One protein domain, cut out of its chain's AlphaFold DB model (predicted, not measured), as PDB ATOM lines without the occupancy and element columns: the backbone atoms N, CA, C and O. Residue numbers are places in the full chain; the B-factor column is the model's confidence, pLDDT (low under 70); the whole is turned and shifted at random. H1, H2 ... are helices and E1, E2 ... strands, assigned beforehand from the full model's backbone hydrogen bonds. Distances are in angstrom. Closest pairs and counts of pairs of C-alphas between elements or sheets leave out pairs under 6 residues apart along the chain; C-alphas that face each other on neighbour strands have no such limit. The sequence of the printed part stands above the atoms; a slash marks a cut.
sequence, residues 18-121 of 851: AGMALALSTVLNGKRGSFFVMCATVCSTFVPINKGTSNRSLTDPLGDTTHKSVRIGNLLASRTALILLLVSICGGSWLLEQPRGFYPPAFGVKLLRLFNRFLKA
ATOM      1  N   ALA A  18      -6.828  33.339 -68.939       80.38
ATOM      2  CA  ALA A  18      -5.645  32.548 -68.602       80.38
ATOM      3  C   ALA A  18      -5.821  31.058 -68.946       80.38
ATOM      4  O   ALA A  18      -4.983  30.498 -69.649       80.38
ATOM      5  N   GLY A  19      -6.936  30.440 -68.539       86.06
ATOM      6  CA  GLY A  19      -7.235  29.043 -68.871       86.06
ATOM      7  C   GLY A  19      -7.451  28.814 -70.364       86.06
ATOM      8  O   GLY A  19      -6.999  27.804 -70.901       86.06
ATOM      9  N   MET A  20      -8.038  29.785 -71.072       88.75
ATOM     10  CA  MET A  20      -8.124  29.733 -72.533       88.75
ATOM     11  C   MET A  20      -6.737  29.805 -73.195       88.75
ATOM     12  O   MET A  20      -6.437  28.996 -74.072       88.75
ATOM     13  N   ALA A  21      -5.869  30.727 -72.767       83.62
ATOM     14  CA  ALA A  21      -4.509  30.853 -73.294       83.62
ATOM     15  C   ALA A  21      -3.657  29.601 -73.011       83.62
ATOM     16  O   ALA A  21      -2.934  29.134 -73.892       83.62
ATOM     17  N   LEU A  22      -3.791  29.016 -71.815       86.12
ATOM     18  CA  LEU A  22      -3.118  27.774 -71.436       86.12
ATOM     19  C   LEU A  22      -3.603  26.586 -72.283       86.12
ATOM     20  O   LEU A  22      -2.778  25.815 -72.777       86.12
ATOM     21  N   ALA A  23      -4.914  26.463 -72.516       87.88
ATOM     22  CA  ALA A  23      -5.480  25.417 -73.369       87.88
ATOM     23  C   ALA A  23      -5.003  25.541 -74.828       87.88
ATOM     24  O   ALA A  23      -4.571  24.552 -75.420       87.88
ATOM     25  N   LEU A  24      -5.006  26.755 -75.389       88.75
ATOM     26  CA  LEU A  24      -4.483  27.028 -76.732       88.75
ATOM     27  C   LEU A  24      -2.988  26.692 -76.839       88.75
ATOM     28  O   LEU A  24      -2.592  25.969 -77.750       88.75
ATOM     29  N   SER A  25      -2.171  27.151 -75.886       87.50
ATOM     30  CA  SER A  25      -0.733  26.854 -75.844       87.50
ATOM     31  C   SER A  25      -0.460  25.349 -75.744       87.50
ATOM     32  O   SER A  25       0.380  24.822 -76.471       87.50
ATOM     33  N   THR A  26      -1.219  24.627 -74.916       88.56
ATOM     34  CA  THR A  26      -1.087  23.167 -74.766       88.56
ATOM     35  C   THR A  26      -1.412  22.430 -76.070       88.56
ATOM     36  O   THR A  26      -0.703  21.494 -76.434       88.56
ATOM     37  N   VAL A  27      -2.432  22.869 -76.817       88.88
ATOM     38  CA  VAL A  27      -2.782  22.282 -78.124       88.88
ATOM     39  C   VAL A  27      -1.734  22.609 -79.193       88.88
ATOM     40  O   VAL A  27      -1.353  21.726 -79.960       88.88
ATOM     41  N   LEU A  28      -1.238  23.848 -79.236       88.12
ATOM     42  CA  LEU A  28      -0.234  24.289 -80.213       88.12
ATOM     43  C   LEU A  28       1.128  23.612 -80.015       88.12
ATOM     44  O   LEU A  28       1.790  23.287 -80.998       88.12
ATOM     45  N   ASN A  29       1.517  23.358 -78.764       88.06
ATOM     46  CA  ASN A  29       2.723  22.604 -78.415       88.06
ATOM     47  C   ASN A  29       2.524  21.073 -78.482       88.06
ATOM     48  O   ASN A  29       3.472  20.311 -78.287       88.06
ATOM     49  N   GLY A  30       1.308  20.601 -78.776       84.38
ATOM     50  CA  GLY A  30       1.013  19.186 -78.976       84.38
ATOM     51  C   GLY A  30       1.720  18.631 -80.217       84.38
ATOM     52  O   GLY A  30       1.611  19.175 -81.319       84.38
ATOM     53  N   LYS A  31       2.431  17.506 -80.071       81.25
ATOM     54  CA  LYS A  31       3.121  16.854 -81.193       81.25
ATOM     55  C   LYS A  31       2.104  16.377 -82.238       81.25
ATOM     56  O   LYS A  31       1.392  15.395 -81.998       81.25
ATOM     57  N   ARG A  32       2.062  17.051 -83.397       79.25
ATOM     58  CA  ARG A  32       1.116  16.792 -84.504       79.25
ATOM     59  C   ARG A  32       0.919  15.295 -84.769       79.25
ATOM     60  O   ARG A  32       1.895  14.553 -84.857       79.25
ATOM     61  N   GLY A  33      -0.335  14.860 -84.887       75.69
ATOM     62  CA  GLY A  33      -0.685  13.450 -85.113       75.69
ATOM     63  C   GLY A  33      -0.629  12.540 -83.878       75.69
ATOM     64  O   GLY A  33      -0.883  11.347 -84.007       75.69
ATOM     65  N   SER A  34      -0.266  13.048 -82.692       82.62
ATOM     66  CA  SER A  34       0.042  12.196 -81.526       82.62
ATOM     67  C   SER A  34      -0.408  12.747 -80.167       82.62
ATOM     68  O   SER A  34       0.224  12.486 -79.146       82.62
ATOM     69  N   PHE A  35      -1.527  13.476 -80.131       79.31
ATOM     70  CA  PHE A  35      -2.175  13.895 -78.884       79.31
ATOM     71  C   PHE A  35      -3.706  13.810 -78.972       79.31
ATOM     72  O   PHE A  35      -4.284  13.771 -80.061       79.31
ATOM     73  N   PHE A  36      -4.351  13.754 -77.805       86.75
ATOM     74  CA  PHE A  36      -5.799  13.641 -77.653       86.75
ATOM     75  C   PHE A  36      -6.310  14.669 -76.641       86.75
ATOM     76  O   PHE A  36      -5.704  14.832 -75.583       86.75
ATOM     77  N   VAL A  37      -7.420  15.341 -76.950       83.50
ATOM     78  CA  VAL A  37      -8.043  16.342 -76.068       83.50
ATOM     79  C   VAL A  37      -9.469  15.938 -75.715       83.50
ATOM     80  O   VAL A  37     -10.318  15.786 -76.591       83.50
ATOM     81  N   MET A  38      -9.745  15.815 -74.419       85.12
ATOM     82  CA  MET A  38     -11.101  15.653 -73.903       85.12
ATOM     83  C   MET A  38     -11.613  17.000 -73.386       85.12
ATOM     84  O   MET A  38     -10.948  17.647 -72.579       85.12
ATOM     85  N   CYS A  39     -12.788  17.426 -73.839       81.62
ATOM     86  CA  CYS A  39     -13.462  18.622 -73.343       81.62
ATOM     87  C   CYS A  39     -14.784  18.236 -72.677       81.62
ATOM     88  O   CYS A  39     -15.624  17.608 -73.315       81.62
ATOM     89  N   ALA A  40     -14.989  18.667 -71.433       78.69
ATOM     90  CA  ALA A  40     -16.248  18.520 -70.711       78.69
ATOM     91  C   ALA A  40     -16.918  19.895 -70.562       78.69
ATOM     92  O   ALA A  40     -16.585  20.682 -69.677       78.69
ATOM     93  N   THR A  41     -17.838  20.223 -71.471       75.25
ATOM     94  CA  THR A  41     -18.592  21.484 -71.405       75.25
ATOM     95  C   THR A  41     -19.777  21.346 -70.465       75.25
ATOM     96  O   THR A  41     -20.715  20.605 -70.765       75.25
ATOM     97  N   VAL A  42     -19.774  22.105 -69.364       70.75
ATOM     98  CA  VAL A  42     -20.905  22.148 -68.428       70.75
ATOM     99  C   VAL A  42     -22.173  22.573 -69.172       70.75
ATOM    100  O   VAL A  42     -22.284  23.662 -69.731       70.75
ATOM    101  N   CYS A  43     -23.136  21.662 -69.184       65.06
ATOM    102  CA  CYS A  43     -24.275  21.633 -70.096       65.06
ATOM    103  C   CYS A  43     -25.491  22.452 -69.646       65.06
ATOM    104  O   CYS A  43     -26.512  22.442 -70.331       65.06
ATOM    105  N   SER A  44     -25.431  23.093 -68.476       70.56
ATOM    106  CA  SER A  44     -26.626  23.444 -67.698       70.56
ATOM    107  C   SER A  44     -27.615  24.344 -68.441       70.56
ATOM    108  O   SER A  44     -28.814  24.192 -68.248       70.56
ATOM    109  N   THR A  45     -27.164  25.210 -69.354       72.31
ATOM    110  CA  THR A  45     -28.065  26.059 -70.166       72.31
ATOM    111  C   THR A  45     -28.465  25.480 -71.523       72.31
ATOM    112  O   THR A  45     -29.138  26.166 -72.282       72.31
ATOM    113  N   PHE A  46     -28.060  24.251 -71.843       69.81
ATOM    114  CA  PHE A  46     -28.267  23.602 -73.144       69.81
ATOM    115  C   PHE A  46     -29.029  22.267 -73.061       69.81
ATOM    116  O   PHE A  46     -29.310  21.647 -74.088       69.81
ATOM    117  N   VAL A  47     -29.353  21.808 -71.850       73.88
ATOM    118  CA  VAL A  47     -30.192  20.626 -71.611       73.88
ATOM    119  C   VAL A  47     -31.684  20.958 -71.785       73.88
ATOM    120  O   VAL A  47     -32.095  22.058 -71.405       73.88
ATOM    121  N   PRO A  48     -32.530  20.030 -72.286       71.62
ATOM    122  CA  PRO A  48     -33.941  20.309 -72.584       71.62
ATOM    123  C   PRO A  48     -34.752  20.817 -71.389       71.62
ATOM    124  O   PRO A  48     -35.620  21.669 -71.556       71.62
ATOM    125  N   ILE A  49     -34.430  20.351 -70.178       75.81
ATOM    126  CA  ILE A  49     -35.087  20.770 -68.931       75.81
ATOM    127  C   ILE A  49     -34.954  22.280 -68.658       75.81
ATOM    128  O   ILE A  49     -35.851  22.878 -68.077       75.81
ATOM    129  N   ASN A  50     -33.890  22.924 -69.153       77.00
ATOM    130  CA  ASN A  50     -33.664  24.365 -69.012       77.00
ATOM    131  C   ASN A  50     -34.070  25.158 -70.266       77.00
ATOM    132  O   ASN A  50     -33.669  26.309 -70.435       77.00
ATOM    133  N   LYS A  51     -34.882  24.582 -71.163       78.62
ATOM    134  CA  LYS A  51     -35.393  25.293 -72.346       78.62
ATOM    135  C   LYS A  51     -36.280  26.486 -71.967       78.62
ATOM    136  O   LYS A  51     -36.121  27.549 -72.554       78.62
ATOM    137  N   GLY A  52     -37.133  26.339 -70.949       79.50
ATOM    138  CA  GLY A  52     -38.015  27.414 -70.465       79.50
ATOM    139  C   GLY A  52     -37.306  28.556 -69.720       79.50
ATOM    140  O   GLY A  52     -37.878  29.625 -69.580       79.50
ATOM    141  N   THR A  53     -36.068  28.352 -69.257       81.69
ATOM    142  CA  THR A  53     -35.252  29.379 -68.572       81.69
ATOM    143  C   THR A  53     -34.115  29.925 -69.433       81.69
ATOM    144  O   THR A  53     -33.574  30.986 -69.142       81.69
ATOM    145  N   SER A  54     -33.721  29.210 -70.489       84.88
ATOM    146  CA  SER A  54     -32.728  29.678 -71.464       84.88
ATOM    147  C   SER A  54     -33.349  30.280 -72.723       84.88
ATOM    148  O   SER A  54     -32.625  30.900 -73.496       84.88
ATOM    149  N   ASN A  55     -34.650  30.069 -72.962       84.38
ATOM    150  CA  ASN A  55     -35.387  30.448 -74.176       84.38
ATOM    151  C   ASN A  55     -34.748  29.967 -75.498       84.38
ATOM    152  O   ASN A  55     -35.073  30.461 -76.576       84.38
ATOM    153  N   ARG A  56     -33.857  28.966 -75.444       78.75
ATOM    154  CA  ARG A  56     -33.189  28.421 -76.632       78.75
ATOM    155  C   ARG A  56     -34.158  27.642 -77.516       78.75
ATOM    156  O   ARG A  56     -34.951  26.816 -77.055       78.75
ATOM    157  N   SER A  57     -34.017  27.829 -78.818       77.38
ATOM    158  CA  SER A  57     -34.766  27.124 -79.854       77.38
ATOM    159  C   SER A  57     -33.861  26.768 -81.041       77.38
ATOM    160  O   SER A  57     -32.667  27.060 -81.053       77.38
ATOM    161  N   LEU A  58     -34.413  26.090 -82.050       63.28
ATOM    162  CA  LEU A  58     -33.692  25.803 -83.298       63.28
ATOM    163  C   LEU A  58     -33.431  27.076 -84.125       63.28
ATOM    164  O   LEU A  58     -32.438  27.136 -84.850       63.28
ATOM    165  N   THR A  59     -34.311  28.074 -84.008       66.88
ATOM    166  CA  THR A  59     -34.237  29.368 -84.701       66.88
ATOM    167  C   THR A  59     -33.443  30.410 -83.913       66.88
ATOM    168  O   THR A  59     -32.681  31.155 -84.521       66.88
ATOM    169  N   ASP A  60     -33.535  30.402 -82.580       76.00
ATOM    170  CA  ASP A  60     -32.632  31.120 -81.673       76.00
ATOM    171  C   ASP A  60     -31.796  30.136 -80.828       76.00
ATOM    172  O   ASP A  60     -32.175  29.772 -79.709       76.00
ATOM    173  N   PRO A  61     -30.635  29.693 -81.339       75.69
ATOM    174  CA  PRO A  61     -29.753  28.795 -80.607       75.69
ATOM    175  C   PRO A  61     -28.963  29.487 -79.485       75.69
ATOM    176  O   PRO A  61     -28.380  28.793 -78.648       75.69
ATOM    177  N   LEU A  62     -28.896  30.825 -79.463       81.38
ATOM    178  CA  LEU A  62     -28.181  31.584 -78.432       81.38
ATOM    179  C   LEU A  62     -29.040  31.786 -77.183       81.38
ATOM    180  O   LEU A  62     -28.468  31.852 -76.091       81.38
ATOM    181  N   GLY A  63     -30.364  31.797 -77.353       87.81
ATOM    182  CA  GLY A  63     -31.349  31.948 -76.293       87.81
ATOM    183  C   GLY A  63     -31.329  33.339 -75.671       87.81
ATOM    184  O   GLY A  63     -30.641  34.253 -76.133       87.81
ATOM    185  N   ASP A  64     -32.038  33.487 -74.555       90.19
ATOM    186  CA  ASP A  64     -32.126  34.759 -73.847       90.19
ATOM    187  C   ASP A  64     -30.794  35.117 -73.171       90.19
ATOM    188  O   ASP A  64     -30.483  34.754 -72.031       90.19
ATOM    189  N   THR A  65     -29.988  35.876 -73.910       88.12
ATOM    190  CA  THR A  65     -28.695  36.374 -73.450       88.12
ATOM    191  C   THR A  65     -28.795  37.453 -72.370       88.12
ATOM    192  O   THR A  65     -27.747  37.856 -71.860       88.12
ATOM    193  N   THR A  66     -29.983  37.888 -71.926       88.25
ATOM    194  CA  THR A  66     -30.120  38.724 -70.716       88.25
ATOM    195  C   THR A  66     -29.785  37.932 -69.446       88.25
ATOM    196  O   THR A  66     -29.227  38.488 -68.489       88.25
ATOM    197  N   HIS A  67     -29.956  36.607 -69.460       86.31
ATOM    198  CA  HIS A  67     -29.550  35.730 -68.366       86.31
ATOM    199  C   HIS A  67     -28.030  35.478 -68.346       86.31
ATOM    200  O   HIS A  67     -27.416  35.014 -69.312       86.31
ATOM    201  N   LYS A  68     -27.392  35.735 -67.192       86.75
ATOM    202  CA  LYS A  68     -25.937  35.553 -66.992       86.75
ATOM    203  C   LYS A  68     -25.480  34.115 -67.271       86.75
ATOM    204  O   LYS A  68     -24.417  33.921 -67.854       86.75
ATOM    205  N   SER A  69     -26.277  33.123 -66.878       83.88
ATOM    206  CA  SER A  69     -26.015  31.702 -67.135       83.88
ATOM    207  C   SER A  69     -25.956  31.398 -68.634       83.88
ATOM    208  O   SER A  69     -25.026  30.728 -69.078       83.88
ATOM    209  N   VAL A  70     -26.899  31.925 -69.424       84.19
ATOM    210  CA  VAL A  70     -26.976  31.730 -70.884       84.19
ATOM    211  C   VAL A  70     -25.752  32.333 -71.576       84.19
ATOM    212  O   VAL A  70     -25.131  31.665 -72.406       84.19
ATOM    213  N   ARG A  71     -25.317  33.536 -71.165       87.62
ATOM    214  CA  ARG A  71     -24.064  34.153 -71.654       87.62
ATOM    215  C   ARG A  71     -22.825  33.317 -71.335       87.62
ATOM    216  O   ARG A  71     -21.991  33.119 -72.214       87.62
ATOM    217  N   ILE A  72     -22.711  32.810 -70.105       84.50
ATOM    218  CA  ILE A  72     -21.595  31.943 -69.683       84.50
ATOM    219  C   ILE A  72     -21.589  30.639 -70.491       84.50
ATOM    220  O   ILE A  72     -20.537  30.234 -70.983       84.50
ATOM    221  N   GLY A  73     -22.757  30.023 -70.697       84.00
ATOM    222  CA  GLY A  73     -22.906  28.843 -71.547       84.00
ATOM    223  C   GLY A  73     -22.464  29.100 -72.988       84.00
ATOM    224  O   GLY A  73     -21.674  28.328 -73.527       84.00
ATOM    225  N   ASN A  74     -22.910  30.209 -73.591       83.31
ATOM    226  CA  ASN A  74     -22.512  30.606 -74.947       83.31
ATOM    227  C   ASN A  74     -20.992  30.801 -75.051       83.31
ATOM    228  O   ASN A  74     -20.371  30.250 -75.956       83.31
ATOM    229  N   LEU A  75     -20.379  31.505 -74.093       83.19
ATOM    230  CA  LEU A  75     -18.931  31.723 -74.058       83.19
ATOM    231  C   LEU A  75     -18.144  30.408 -73.943       83.19
ATOM    232  O   LEU A  75     -17.171  30.214 -74.673       83.19
ATOM    233  N   LEU A  76     -18.567  29.502 -73.053       85.00
ATOM    234  CA  LEU A  76     -17.920  28.204 -72.860       85.00
ATOM    235  C   LEU A  76     -18.020  27.339 -74.123       85.00
ATOM    236  O   LEU A  76     -17.007  26.828 -74.597       85.00
ATOM    237  N   ALA A  77     -19.214  27.243 -74.714       82.56
ATOM    238  CA  ALA A  77     -19.442  26.493 -75.947       82.56
ATOM    239  C   ALA A  77     -18.603  27.034 -77.118       82.56
ATOM    240  O   ALA A  77     -17.979  26.252 -77.837       82.56
ATOM    241  N   SER A  78     -18.520  28.361 -77.284       82.38
ATOM    242  CA  SER A  78     -17.680  28.994 -78.310       82.38
ATOM    243  C   SER A  78     -16.189  28.717 -78.104       82.38
ATOM    244  O   SER A  78     -15.487  28.398 -79.065       82.38
ATOM    245  N   ARG A  79     -15.694  28.798 -76.862       87.50
ATOM    246  CA  ARG A  79     -14.282  28.528 -76.542       87.50
ATOM    247  C   ARG A  79     -13.912  27.064 -76.746       87.50
ATOM    248  O   ARG A  79     -12.890  26.787 -77.368       87.50
ATOM    249  N   THR A  80     -14.763  26.132 -76.320       86.62
ATOM    250  CA  THR A  80     -14.551  24.708 -76.596       86.62
ATOM    251  C   THR A  80     -14.584  24.414 -78.093       86.62
ATOM    252  O   THR A  80     -13.676  23.751 -78.580       86.62
ATOM    253  N   ALA A  81     -15.545  24.949 -78.855       82.44
ATOM    254  CA  ALA A  81     -15.579  24.757 -80.308       82.44
ATOM    255  C   ALA A  81     -14.280  25.227 -80.995       82.44
ATOM    256  O   ALA A  81     -13.769  24.540 -81.880       82.44
ATOM    257  N   LEU A  82     -13.709  26.351 -80.546       84.94
ATOM    258  CA  LEU A  82     -12.440  26.870 -81.058       84.94
ATOM    259  C   LEU A  82     -11.233  25.993 -80.669       84.94
ATOM    260  O   LEU A  82     -10.350  25.779 -81.497       84.94
ATOM    261  N   ILE A  83     -11.211  25.425 -79.457       86.69
ATOM    262  CA  ILE A  83     -10.185  24.451 -79.041       86.69
ATOM    263  C   ILE A  83     -10.262  23.179 -79.896       86.69
ATOM    264  O   ILE A  83      -9.246  22.753 -80.435       86.69
ATOM    265  N   LEU A  84     -11.450  22.593 -80.077       86.38
ATOM    266  CA  LEU A  84     -11.628  21.366 -80.869       86.38
ATOM    267  C   LEU A  84     -11.255  21.572 -82.349       86.38
ATOM    268  O   LEU A  84     -10.640  20.699 -82.970       86.38
ATOM    269  N   LEU A  85     -11.562  22.750 -82.905       82.00
ATOM    270  CA  LEU A  85     -11.106  23.158 -84.235       82.00
ATOM    271  C   LEU A  85      -9.573  23.186 -84.314       82.00
ATOM    272  O   LEU A  85      -8.996  22.612 -85.237       82.00
ATOM    273  N   LEU A  86      -8.907  23.801 -83.333       83.94
ATOM    274  CA  LEU A  86      -7.448  23.892 -83.299       83.94
ATOM    275  C   LEU A  86      -6.774  22.523 -83.130       83.94
ATOM    276  O   LEU A  86      -5.797  22.238 -83.816       83.94
ATOM    277  N   VAL A  87      -7.331  21.648 -82.286       84.88
ATOM    278  CA  VAL A  87      -6.867  20.258 -82.134       84.88
ATOM    279  C   VAL A  87      -6.940  19.525 -83.473       84.88
ATOM    280  O   VAL A  87      -5.962  18.893 -83.869       84.88
ATOM    281  N   SER A  88      -8.045  19.690 -84.208       83.75
ATOM    282  CA  SER A  88      -8.224  19.104 -85.545       83.75
ATOM    283  C   SER A  88      -7.176  19.613 -86.545       83.75
ATOM    284  O   SER A  88      -6.582  18.819 -87.271       83.75
ATOM    285  N   ILE A  89      -6.897  20.924 -86.558       81.44
ATOM    286  CA  ILE A  89      -5.880  21.547 -87.431       81.44
ATOM    287  C   ILE A  89      -4.465  21.051 -87.091       81.44
ATOM    288  O   ILE A  89      -3.654  20.809 -87.985       81.44
ATOM    289  N   CYS A  90      -4.169  20.843 -85.808       80.31
ATOM    290  CA  CYS A  90      -2.908  20.262 -85.350       80.31
ATOM    291  C   CYS A  90      -2.828  18.731 -85.534       80.31
ATOM    292  O   CYS A  90      -1.830  18.120 -85.146       80.31
ATOM    293  N   GLY A  91      -3.842  18.091 -86.128       81.00
ATOM    294  CA  GLY A  91      -3.888  16.642 -86.340       81.00
ATOM    295  C   GLY A  91      -4.016  15.830 -85.048       81.00
ATOM    296  O   GLY A  91      -3.616  14.671 -85.018       81.00
ATOM    297  N   GLY A  92      -4.501  16.436 -83.965       82.44
ATOM    298  CA  GLY A  92      -4.861  15.728 -82.741       82.44
ATOM    299  C   GLY A  92      -6.284  15.173 -82.815       82.44
ATOM    300  O   GLY A  92      -7.146  15.699 -83.522       82.44
ATOM    301  N   SER A  93      -6.544  14.118 -82.050       82.00
ATOM    302  CA  SER A  93      -7.895  13.573 -81.864       82.00
ATOM    303  C   SER A  93      -8.601  14.271 -80.702       82.00
ATOM    304  O   SER A  93      -7.950  14.780 -79.790       82.00
ATOM    305  N   TRP A  94      -9.933  14.269 -80.671       90.25
ATOM    306  CA  TRP A  94     -10.668  14.854 -79.549       90.25
ATOM    307  C   TRP A  94     -11.983  14.145 -79.230       90.25
ATOM    308  O   TRP A  94     -12.550  13.438 -80.061       90.25
ATOM    309  N   LEU A  95     -12.456  14.353 -78.002       79.69
ATOM    310  CA  LEU A  95     -13.753  13.907 -77.504       79.69
ATOM    311  C   LEU A  95     -14.429  15.067 -76.770       79.69
ATOM    312  O   LEU A  95     -13.835  15.679 -75.884       79.69
ATOM    313  N   LEU A  96     -15.678  15.350 -77.130       81.00
ATOM    314  CA  LEU A  96     -16.529  16.299 -76.420       81.00
ATOM    315  C   LEU A  96     -17.533  15.508 -75.580       81.00
ATOM    316  O   LEU A  96     -18.398  14.826 -76.128       81.00
ATOM    317  N   GLU A  97     -17.407  15.588 -74.261       75.31
ATOM    318  CA  GLU A  97     -18.361  14.996 -73.332       75.31
ATOM    319  C   GLU A  97     -19.639  15.848 -73.313       75.31
ATOM    320  O   GLU A  97     -19.605  17.045 -73.011       75.31
ATOM    321  N   GLN A  98     -20.771  15.234 -73.665       64.12
ATOM    322  CA  GLN A  98     -22.091  15.863 -73.638       64.12
ATOM    323  C   GLN A  98     -23.105  14.964 -72.919       64.12
ATOM    324  O   GLN A  98     -23.127  13.755 -73.164       64.12
ATOM    325  N   PRO A  99     -24.006  15.531 -72.099       50.91
ATOM    326  CA  PRO A  99     -25.148  14.797 -71.581       50.91
ATOM    327  C   PRO A  99     -26.216  14.612 -72.663       50.91
ATOM    328  O   PRO A  99     -26.375  15.435 -73.570       50.91
ATOM    329  N   ARG A 100     -26.983  13.525 -72.538       43.12
ATOM    330  CA  ARG A 100     -28.069  13.175 -73.465       43.12
ATOM    331  C   ARG A 100     -29.092  14.320 -73.563       43.12
ATOM    332  O   ARG A 100     -29.596  14.789 -72.547       43.12
ATOM    333  N   GLY A 101     -29.416  14.736 -74.792       49.56
ATOM    334  CA  GLY A 101     -30.467  15.721 -75.093       49.56
ATOM    335  C   GLY A 101     -30.006  17.137 -75.476       49.56
ATOM    336  O   GLY A 101     -30.854  18.001 -75.664       49.56
ATOM    337  N   PHE A 102     -28.702  17.403 -75.599       45.34
ATOM    338  CA  PHE A 102     -28.176  18.718 -76.000       45.34
ATOM    339  C   PHE A 102     -28.687  19.163 -77.388       45.34
ATOM    340  O   PHE A 102     -28.538  18.430 -78.366       45.34
ATOM    341  N   TYR A 103     -29.221  20.387 -77.506       47.12
ATOM    342  CA  TYR A 103     -29.465  21.018 -78.811       47.12
ATOM    343  C   TYR A 103     -28.147  21.598 -79.354       47.12
ATOM    344  O   TYR A 103     -27.670  22.595 -78.803       47.12
ATOM    345  N   PRO A 104     -27.542  21.053 -80.431       49.47
ATOM    346  CA  PRO A 104     -26.414  21.719 -81.062       49.47
ATOM    347  C   PRO A 104     -26.892  23.072 -81.608       49.47
ATOM    348  O   PRO A 104     -27.873  23.099 -82.357       49.47
ATOM    349  N   PRO A 105     -26.227  24.199 -81.289       46.72
ATOM    350  CA  PRO A 105     -26.567  25.464 -81.921       46.72
ATOM    351  C   PRO A 105     -26.447  25.285 -83.437       46.72
ATOM    352  O   PRO A 105     -25.459  24.719 -83.905       46.72
ATOM    353  N   ALA A 106     -27.426  25.756 -84.219       42.22
ATOM    354  CA  ALA A 106     -27.476  25.525 -85.673       42.22
ATOM    355  C   ALA A 106     -26.191  25.974 -86.410       42.22
ATOM    356  O   ALA A 106     -25.831  25.437 -87.462       42.22
ATOM    357  N   PHE A 107     -25.464  26.916 -85.800       39.28
ATOM    358  CA  PHE A 107     -24.113  27.326 -86.164       39.28
ATOM    359  C   PHE A 107     -23.124  26.149 -86.227       39.28
ATOM    360  O   PHE A 107     -22.415  26.017 -87.215       39.28
ATOM    361  N   GLY A 108     -23.118  25.248 -85.240       41.81
ATOM    362  CA  GLY A 108     -22.215  24.096 -85.172       41.81
ATOM    363  C   GLY A 108     -22.416  23.093 -86.309       41.81
ATOM    364  O   GLY A 108     -21.441  22.657 -86.908       41.81
ATOM    365  N   VAL A 109     -23.665  22.780 -86.680       41.25
ATOM    366  CA  VAL A 109     -23.955  21.853 -87.795       41.25
ATOM    367  C   VAL A 109     -23.629  22.489 -89.150       41.25
ATOM    368  O   VAL A 109     -23.061  21.824 -90.018       41.25
ATOM    369  N   LYS A 110     -23.927  23.784 -89.344       41.25
ATOM    370  CA  LYS A 110     -23.504  24.511 -90.554       41.25
ATOM    371  C   LYS A 110     -21.980  24.628 -90.637       41.25
ATOM    372  O   LYS A 110     -21.432  24.375 -91.706       41.25
ATOM    373  N   LEU A 111     -21.300  24.922 -89.527       42.22
ATOM    374  CA  LEU A 111     -19.842  25.011 -89.451       42.22
ATOM    375  C   LEU A 111     -19.187  23.650 -89.721       42.22
ATOM    376  O   LEU A 111     -18.297  23.591 -90.554       42.22
ATOM    377  N   LEU A 112     -19.684  22.548 -89.144       42.59
ATOM    378  CA  LEU A 112     -19.239  21.175 -89.450       42.59
ATOM    379  C   LEU A 112     -19.421  20.810 -90.932       42.59
ATOM    380  O   LEU A 112     -18.540  20.193 -91.525       42.59
ATOM    381  N   ARG A 113     -20.532  21.212 -91.567       46.38
ATOM    382  CA  ARG A 113     -20.748  20.992 -93.011       46.38
ATOM    383  C   ARG A 113     -19.812  21.844 -93.877       46.38
ATOM    384  O   ARG A 113     -19.301  21.338 -94.873       46.38
ATOM    385  N   LEU A 114     -19.570  23.105 -93.509       45.03
ATOM    386  CA  LEU A 114     -18.611  23.980 -94.196       45.03
ATOM    387  C   LEU A 114     -17.172  23.461 -94.026       45.03
ATOM    388  O   LEU A 114     -16.405  23.417 -94.983       45.03
ATOM    389  N   PHE A 115     -16.841  22.990 -92.824       50.47
ATOM    390  CA  PHE A 115     -15.547  22.434 -92.447       50.47
ATOM    391  C   PHE A 115     -15.267  21.100 -93.145       50.47
ATOM    392  O   PHE A 115     -14.191  20.937 -93.700       50.47
ATOM    393  N   ASN A 116     -16.249  20.199 -93.260       46.75
ATOM    394  CA  ASN A 116     -16.113  18.978 -94.066       46.75
ATOM    395  C   ASN A 116     -15.909  19.269 -95.565       46.75
ATOM    396  O   ASN A 116     -15.266  18.481 -96.255       46.75
ATOM    397  N   ARG A 117     -16.425  20.391 -96.089       54.41
ATOM    398  CA  ARG A 117     -16.102  20.847 -97.455       54.41
ATOM    399  C   ARG A 117     -14.678  21.404 -97.536       54.41
ATOM    400  O   ARG A 117     -13.974  21.100 -98.492       54.41
ATOM    401  N   PHE A 118     -14.243  22.165 -96.530       50.00
ATOM    402  CA  PHE A 118     -12.891  22.725 -96.469       50.00
ATOM    403  C   PHE A 118     -11.811  21.646 -96.289       50.00
ATOM    404  O   PHE A 118     -10.804  21.690 -96.985       50.00
ATOM    405  N   LEU A 119     -12.043  20.642 -95.434       47.97
ATOM    406  CA  LEU A 119     -11.169  19.475 -95.272       47.97
ATOM    407  C   LEU A 119     -11.016  18.716 -96.590       47.97
ATOM    408  O   LEU A 119      -9.893  18.559 -97.051       47.97
ATOM    409  N   LYS A 120     -12.120  18.363 -97.263       58.69
ATOM    410  CA  LYS A 120     -12.060  17.700 -98.578       58.69
ATOM    411  C   LYS A 120     -11.321  18.531 -99.632       58.69
ATOM    412  O   LYS A 120     -10.600  17.971-100.452       58.69
ATOM    413  N   ALA A 121     -11.470  19.857 -99.614       55.59
ATOM    414  CA  ALA A 121     -10.727  20.748-100.505       55.59
ATOM    415  C   ALA A 121      -9.226  20.819-100.153       55.59
ATOM    416  O   ALA A 121      -8.388  20.863-101.051       55.59
TER     417      ALA A 121
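AT A GLANCE: This is residues 18 to 121 of the 851 residues of the protein "Hypothetical protein" of Symbiodinium sp. CCMP2592 (UniProt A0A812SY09). The long helix H3 is the core: H1 packs on one side, the two-stranded parallel sheet E1 E2 covers residues 80 to 88, H4 lies near it, and small H2 lies by its beginning. The printed part has 104 residues, with H1 E1 H2 H3 E2 H4 in order, mostly helix; it is compact, radius of gyration of the C-alphas 14.9 A, spanning 44 by 33 by 23 A.

IN THESE COORDINATES: H1, residues 18 to 28, 15.2 A, begins at C-alpha (-5.645, 32.548, -68.602). E1 is 36 to 40, 13.5 A; H2 48 to 54, 9.5 A; H3 68 to 89, 31.9 A; E2 93 to 97, 13.6 A. H4, 106 to 121, 22.9 A, ends at C-alpha (-10.727, 20.748, -100.505).

HOW THE PARTS SIT: H1 touches H3 residues 79 to 87 alone, C-alphas of Val 27 and Val 87 closest at 6.1 A. N 37 and O 93 of E1 and E2 are within hydrogen-bond range, 2.9 A. Every O i to N i+4 pair is within range in H1, H3 and H4; in H2 1 of 3, and 2 of 4 O i to N i+3.

THE WHOLE: The printed part has no cut; H2 to H3 is a long link. In this model 28 printed residues have pLDDT under 70, namely residue 43, residue 46, residues 58 to 59 and residues 98 to 121.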